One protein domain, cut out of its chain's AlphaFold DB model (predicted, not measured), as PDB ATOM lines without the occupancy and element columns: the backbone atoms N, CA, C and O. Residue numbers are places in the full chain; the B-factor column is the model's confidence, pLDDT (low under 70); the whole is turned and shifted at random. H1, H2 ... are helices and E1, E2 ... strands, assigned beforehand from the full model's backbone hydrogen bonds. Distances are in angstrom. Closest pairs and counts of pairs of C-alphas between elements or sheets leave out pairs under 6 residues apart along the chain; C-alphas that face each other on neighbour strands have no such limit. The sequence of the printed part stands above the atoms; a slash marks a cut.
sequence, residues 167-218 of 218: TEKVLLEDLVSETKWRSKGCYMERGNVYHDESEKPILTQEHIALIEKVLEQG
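Overview. This is residues 167 to 218 of the 218 residues of an uncharacterized protein of Shewanella atlantica (UniProt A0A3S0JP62). The chain makes an elongated, flattened U: helices H1 and H2 follow each other along one side, the two-stranded hairpin E1 E2 crosses at one end, and the longest helix, H3, runs back along the other side until it is side by side with H1. The loop of residues 196 to 204 joins the hairpin to H3. The printed part has 52 residues with three named helices and two named strands, in the order H1 H2 E1 E2 H3; the sheet, E1 - E2, is antiparallel and the class is mixed, helices and strands. It is compact, with a radius of gyration of the C-alphas of 11.1 A, and spans 33 by 21 by 12 A.

Arrangement. E1, residues 186 to 189, and E2, residues 192 to 195, form an antiparallel hairpin at 146 degrees; N 187 and O 194 are 2.9 A apart and N 194 and O 187 2.8 A, both within hydrogen-bond range. The closest C-alphas of H2, residues 178 to 183, and E1 are those of Trp 181 and Tyr 187, 6.6 A apart. H3, residues 205 to 217, comes closest to E2 at the C-alphas of Gln 205 and Asn 192, 5.1 A. With residues 211 to 215 alone, H3 touches H1, residues 167 to 175, at a shallow tilt of 31 degrees, opposite ways; their closest C-alphas, of Leu 215 and Lys 169, are 6.6 A apart. H1 and H2 are close but not clearly touching, about perpendicular at 77 degrees, with the C-alphas of Asp 174 and Lys 180 closest at 6.6 A. H2 and H3 are apart. In H1, H2 and H3 every O i to N i+4 pair is within hydrogen-bond range.

Along the chain. E1 is 10.0 A from first to last C-alpha, beginning at C-alpha 186 (157.823, 249.505, 297.555), and E2 is 10.3 A. H2 is 8.8 A long. H1 is 12.4 A, from C-alpha 167 at (145.486, 268.715, 296.721). H3 is 18.5 A and ends at C-alpha 217 (143.715, 267.213, 311.940).

Size, cuts and confidence. The two C-alphas farthest apart, of Glu 197 and Gln 217, are 33.8 A from each other. The printed part has no cut; the link from E2 to H3 is short and the others are tight. Mean pLDDT of the printed part is 85.6, and residues 217 to 218 are under 70.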
ATOM      1  N   THR A 167     144.330 269.267 297.435       79.06
ATOM      2  CA  THR A 167     145.486 268.715 296.721       79.06
ATOM      3  C   THR A 167     146.539 268.167 297.681       79.06
ATOM      4  O   THR A 167     147.043 267.070 297.466       79.06
ATOM      5  N   GLU A 168     146.858 268.896 298.754       79.69
ATOM      6  CA  GLU A 168     147.832 268.448 299.757       79.69
ATOM      7  C   GLU A 168     147.341 267.205 300.500       79.69
ATOM      8  O   GLU A 168     148.122 266.276 300.690       79.69
ATOM      9  N   LYS A 169     146.044 267.132 300.832       83.06
ATOM     10  CA  LYS A 169     145.455 265.923 301.431       83.06
ATOM     11  C   LYS A 169     145.606 264.708 300.524       83.06
ATOM     12  O   LYS A 169     146.125 263.693 300.966       83.06
ATOM     13  N   VAL A 170     145.249 264.834 299.245       83.50
ATOM     14  CA  VAL A 170     145.368 263.733 298.272       83.50
ATOM     15  C   VAL A 170     146.820 263.279 298.100       83.50
ATOM     16  O   VAL A 170     147.080 262.084 297.960       83.50
ATOM     17  N   LEU A 171     147.778 264.211 298.108       85.62
ATOM     18  CA  LEU A 171     149.202 263.877 298.015       85.62
ATOM     19  C   LEU A 171     149.702 263.139 299.263       85.62
ATOM     20  O   LEU A 171     150.453 262.176 299.135       85.62
ATOM     21  N   LEU A 172     149.280 263.561 300.455       87.50
ATOM     22  CA  LEU A 172     149.642 262.898 301.707       87.50
ATOM     23  C   LEU A 172     148.973 261.522 301.837       87.50
ATOM     24  O   LEU A 172     149.642 260.565 302.217       87.50
ATOM     25  N   GLU A 173     147.705 261.393 301.443       87.50
ATOM     26  CA  GLU A 173     146.993 260.109 301.361       87.50
ATOM     27  C   GLU A 173     147.664 259.149 300.368       87.50
ATOM     28  O   GLU A 173     147.784 257.955 300.640       87.50
ATOM     29  N   ASP A 174     148.146 259.654 299.226       86.31
ATOM     30  CA  ASP A 174     148.957 258.863 298.292       86.31
ATOM     31  C   ASP A 174     150.248 258.367 298.950       86.31
ATOM     32  O   ASP A 174     150.652 257.219 298.757       86.31
ATOM     33  N   LEU A 175     150.878 259.226 299.753       86.19
ATOM     34  CA  LEU A 175     152.163 258.955 300.379       86.19
ATOM     35  C   LEU A 175     152.088 257.881 301.470       86.19
ATOM     36  O   LEU A 175     153.096 257.212 301.678       86.19
ATOM     37  N   VAL A 176     150.932 257.690 302.119       89.00
ATOM     38  CA  VAL A 176     150.689 256.628 303.123       89.00
ATOM     39  C   VAL A 176     149.929 255.413 302.577       89.00
ATOM     40  O   VAL A 176     149.612 254.480 303.313       89.00
ATOM     41  N   SER A 177     149.629 255.385 301.276       87.38
ATOM     42  CA  SER A 177     148.839 254.307 300.682       87.38
ATOM     43  C   SER A 177     149.683 253.084 300.325       87.38
ATOM     44  O   SER A 177     150.449 253.080 299.357       87.38
ATOM     45  N   GLU A 178     149.427 251.976 301.020       84.75
ATOM     46  CA  GLU A 178     150.105 250.702 300.762       84.75
ATOM     47  C   GLU A 178     149.913 250.196 299.324       84.75
ATOM     48  O   GLU A 178     150.840 249.688 298.690       84.75
ATOM     49  N   THR A 179     148.720 250.385 298.760       84.69
ATOM     50  CA  THR A 179     148.432 249.980 297.375       84.69
ATOM     51  C   THR A 179     149.287 250.741 296.356       84.69
ATOM     52  O   THR A 179     149.782 250.149 295.393       84.69
ATOM     53  N   LYS A 180     149.519 252.039 296.592       86.25
ATOM     54  CA  LYS A 180     150.331 252.905 295.728       86.25
ATOM     55  C   LYS A 180     151.815 252.568 295.879       86.25
ATOM     56  O   LYS A 180     152.509 252.488 294.866       86.25
ATOM     57  N   TRP A 181     152.288 252.292 297.097       87.81
ATOM     58  CA  TRP A 181     153.653 251.809 297.345       87.81
ATOM     59  C   TRP A 181     153.961 250.542 296.553       87.81
ATOM     60  O   TRP A 181     154.929 250.513 295.794       87.81
ATOM     61  N   ARG A 182     153.090 249.532 296.641       86.12
ATOM     62  CA  ARG A 182     153.283 248.253 295.939       86.12
ATOM     63  C   ARG A 182     153.353 248.425 294.424       86.12
ATOM     64  O   ARG A 182     154.175 247.788 293.776       86.12
ATOM     65  N   SER A 183     152.551 249.330 293.857       86.19
ATOM     66  CA  SER A 183     152.601 249.645 292.419       86.19
ATOM     67  C   SER A 183     153.918 250.296 291.966       86.19
ATOM     68  O   SER A 183     154.241 250.265 290.781       86.19
ATOM     69  N   LYS A 184     154.684 250.862 292.907       85.75
ATOM     70  CA  LYS A 184     155.965 251.546 292.691       85.75
ATOM     71  C   LYS A 184     157.163 250.720 293.194       85.75
ATOM     72  O   LYS A 184     158.212 251.298 293.451       85.75
ATOM     73  N   GLY A 185     157.012 249.404 293.383       89.19
ATOM     74  CA  GLY A 185     158.109 248.538 293.852       89.19
ATOM     75  C   GLY A 185     158.531 248.807 295.300       89.19
ATOM     76  O   GLY A 185     159.701 248.676 295.650       89.19
ATOM     77  N   CYS A 186     157.594 249.271 296.134       90.06
ATOM     78  CA  CYS A 186     157.823 249.505 297.555       90.06
ATOM     79  C   CYS A 186     157.048 248.501 298.417       90.06
ATOM     80  O   CYS A 186     155.912 248.130 298.101       90.06
ATOM     81  N   TYR A 187     157.639 248.101 299.541       89.00
ATOM     82  CA  TYR A 187     157.049 247.184 300.514       89.00
ATOM     83  C   TYR A 187     157.201 247.713 301.939       89.00
ATOM     84  O   TYR A 187     158.076 248.528 302.228       89.00
ATOM     85  N   MET A 188     156.335 247.243 302.839       88.62
ATOM     86  CA  MET A 188     156.401 247.576 304.257       88.62
ATOM     87  C   MET A 188     157.012 246.422 305.049       88.62
ATOM     88  O   MET A 188     156.564 245.280 304.946       88.62
ATOM     89  N   GLU A 189     157.993 246.738 305.888       89.31
ATOM     90  CA  GLU A 189     158.586 245.814 306.846       89.31
ATOM     91  C   GLU A 189     158.779 246.520 308.195       89.31
ATOM     92  O   GLU A 189     159.364 247.599 308.277       89.31
ATOM     93  N   ARG A 190     158.265 245.910 309.274       85.75
ATOM     94  CA  ARG A 190     158.349 246.433 310.657       85.75
ATOM     95  C   ARG A 190     157.905 247.902 310.794       85.75
ATOM     96  O   ARG A 190     158.509 248.659 311.544       85.75
ATOM     97  N   GLY A 191     156.862 248.297 310.063       83.56
ATOM     98  CA  GLY A 191     156.309 249.656 310.097       83.56
ATOM     99  C   GLY A 191     157.081 250.689 309.270       83.56
ATOM    100  O   GLY A 191     156.645 251.831 309.192       83.56
ATOM    101  N   ASN A 192     158.181 250.304 308.621       89.56
ATOM    102  CA  ASN A 192     158.923 251.157 307.700       89.56
ATOM    103  C   ASN A 192     158.648 250.741 306.250       89.56
ATOM    104  O   ASN A 192     158.413 249.565 305.969       89.56
ATOM    105  N   VAL A 193     158.714 251.691 305.323       91.19
ATOM    106  CA  VAL A 193     158.541 251.456 303.884       91.19
ATOM    107  C   VAL A 193     159.897 251.476 303.202       91.19
ATOM    108  O   VAL A 193     160.659 252.432 303.347       91.19
ATOM    109  N   TYR A 194     160.168 250.439 302.423       90.56
ATOM    110  CA  TYR A 194     161.381 250.248 301.637       90.56
ATOM    111  C   TYR A 194     161.031 250.206 300.154       90.56
ATOM    112  O   TYR A 194     159.906 249.876 299.786       90.56
ATOM    113  N   HIS A 195     162.009 250.511 299.308       90.94
ATOM    114  CA  HIS A 195     161.967 250.169 297.888       90.94
ATOM    115  C   HIS A 195     162.839 248.940 297.662       90.94
ATOM    116  O   HIS A 195     163.847 248.786 298.354       90.94
ATOM    117  N   ASP A 196     162.481 248.101 296.695       84.75
ATOM    118  CA  ASP A 196     163.153 246.821 296.419       84.75
ATOM    119  C   ASP A 196     164.677 246.957 296.223       84.75
ATOM    120  O   ASP A 196     165.444 246.056 296.553       84.75
ATOM    121  N   GLU A 197     165.126 248.111 295.730       86.94
ATOM    122  CA  GLU A 197     166.540 248.419 295.467       86.94
ATOM    123  C   GLU A 197     167.272 249.130 296.628       86.94
ATOM    124  O   GLU A 197     168.456 249.446 296.503       86.94
ATOM    125  N   SER A 198     166.594 249.432 297.743       81.88
ATOM    126  CA  SER A 198     167.150 250.215 298.856       81.88
ATOM    127  C   SER A 198     167.256 249.403 300.146       81.88
ATOM    128  O   SER A 198     166.260 248.936 300.686       81.88
ATOM    129  N   GLU A 199     168.459 249.349 300.722       80.00
ATOM    130  CA  GLU A 199     168.699 248.782 302.063       80.00
ATOM    131  C   GLU A 199     168.244 249.714 303.205       80.00
ATOM    132  O   GLU A 199     168.255 249.335 304.378       80.00
ATOM    133  N   LYS A 200     167.862 250.959 302.887       88.94
ATOM    134  CA  LYS A 200     167.390 251.958 303.856       88.94
ATOM    135  C   LYS A 200     165.902 252.259 303.663       88.94
ATOM    136  O   LYS A 200     165.444 252.291 302.517       88.94
ATOM    137  N   PRO A 201     165.168 252.536 304.755       87.06
ATOM    138  CA  PRO A 201     163.758 252.882 304.665       87.06
ATOM    139  C   PRO A 201     163.580 254.256 304.012       87.06
ATOM    140  O   PRO A 201     164.297 255.204 304.329       87.06
ATOM    141  N   ILE A 202     162.607 254.354 303.110       89.81
ATOM    142  CA  ILE A 202     162.169 255.605 302.479       89.81
ATOM    143  C   ILE A 202     161.248 256.370 303.429       89.81
ATOM    144  O   ILE A 202     161.372 257.584 303.566       89.81
ATOM    145  N   LEU A 203     160.349 255.657 304.113       90.19
ATOM    146  CA  LEU A 203     159.517 256.209 305.180       90.19
ATOM    147  C   LEU A 203     159.689 255.361 306.431       90.19
ATOM    148  O   LEU A 203     159.622 254.134 306.369       90.19
ATOM    149  N   THR A 204     159.915 256.015 307.564       92.25
ATOM    150  CA  THR A 204     159.909 255.348 308.861       92.25
ATOM    151  C   THR A 204     158.490 255.313 309.414       92.25
ATOM    152  O   THR A 204     157.636 256.112 309.020       92.25
ATOM    153  N   GLN A 205     158.250 254.427 310.375       88.75
ATOM    154  CA  GLN A 205     156.993 254.366 311.117       88.75
ATOM    155  C   GLN A 205     156.602 255.726 311.723       88.75
ATOM    156  O   GLN A 205     155.429 256.089 311.737       88.75
ATOM    157  N   GLU A 206     157.583 256.500 312.188       86.81
ATOM    158  CA  GLU A 206     157.379 257.830 312.775       86.81
ATOM    159  C   GLU A 206     156.903 258.850 311.733       86.81
ATOM    160  O   GLU A 206     155.998 259.635 312.015       86.81
ATOM    161  N   HIS A 207     157.454 258.806 310.512       88.00
ATOM    162  CA  HIS A 207     156.985 259.648 309.409       88.00
ATOM    163  C   HIS A 207     155.537 259.323 309.036       88.00
ATOM    164  O   HIS A 207     154.733 260.236 308.866       88.00
ATOM    165  N   ILE A 208     155.199 258.034 308.940       88.00
ATOM    166  CA  ILE A 208     153.847 257.579 308.581       88.00
ATOM    167  C   ILE A 208     152.841 258.036 309.640       88.00
ATOM    168  O   ILE A 208     151.863 258.695 309.299       88.00
ATOM    169  N   ALA A 209     153.139 257.808 310.923       85.62
ATOM    170  CA  ALA A 209     152.277 258.225 312.028       85.62
ATOM    171  C   ALA A 209     152.075 259.752 312.085       85.62
ATOM    172  O   ALA A 209     150.993 260.231 312.430       85.62
ATOM    173  N   LEU A 210     153.105 260.537 311.746       86.50
ATOM    174  CA  LEU A 210     152.992 261.994 311.685       86.50
ATOM    175  C   LEU A 210     152.089 262.442 310.528       86.50
ATOM    176  O   LEU A 210     151.263 263.333 310.718       86.50
ATOM    177  N   ILE A 211     152.224 261.824 309.350       86.88
ATOM    178  CA  ILE A 211     151.398 262.138 308.175       86.88
ATOM    179  C   ILE A 211     149.932 261.779 308.437       86.88
ATOM    180  O   ILE A 211     149.053 262.596 308.168       86.88
ATOM    181  N   GLU A 212     149.665 260.608 309.016       86.00
ATOM    182  CA  GLU A 212     148.314 260.183 309.404       86.00
ATOM    183  C   GLU A 212     147.691 261.163 310.404       86.00
ATOM    184  O   GLU A 212     146.580 261.648 310.194       86.00
ATOM    185  N   LYS A 213     148.447 261.570 311.429       85.19
ATOM    186  CA  LYS A 213     147.995 262.567 312.408       85.19
ATOM    187  C   LYS A 213     147.677 263.924 311.771       85.19
ATOM    188  O   LYS A 213     146.745 264.599 312.196       85.19
ATOM    189  N   VAL A 214     148.449 264.347 310.772       83.00
ATOM    190  CA  VAL A 214     148.217 265.602 310.040       83.00
ATOM    191  C   VAL A 214     146.975 265.500 309.145       83.00
ATOM    192  O   VAL A 214     146.198 266.453 309.077       83.00
ATOM    193  N   LEU A 215     146.740 264.342 308.523       81.56
ATOM    194  CA  LEU A 215     145.527 264.056 307.749       81.56
ATOM    195  C   LEU A 215     144.261 264.018 308.618       81.56
ATOM    196  O   LEU A 215     143.210 264.462 308.168       81.56
ATOM    197  N   GLU A 216     144.358 263.544 309.862       80.31
ATOM    198  CA  GLU A 216     143.245 263.540 310.824       80.31
ATOM    199  C   GLU A 216     142.894 264.941 311.357       80.31
ATOM    200  O   GLU A 216     141.761 265.181 311.780       80.31
ATOM    201  N   GLN A 217     143.860 265.868 311.366       68.62
ATOM    202  CA  GLN A 217     143.715 267.213 311.940       68.62
ATOM    203  C   GLN A 217     143.323 268.304 310.926       68.62
ATOM    204  O   GLN A 217     142.844 269.364 311.344       68.62
ATOM    205  N   GLY A 218     143.536 268.082 309.624       58.75
ATOM    206  CA  GLY A 218     143.210 269.030 308.541       58.75
ATOM    207  C   GLY A 218     141.873 268.761 307.875       58.75
ATOM    208  O   GLY A 218     141.255 269.716 307.339       58.75
TER     209      GLY A 218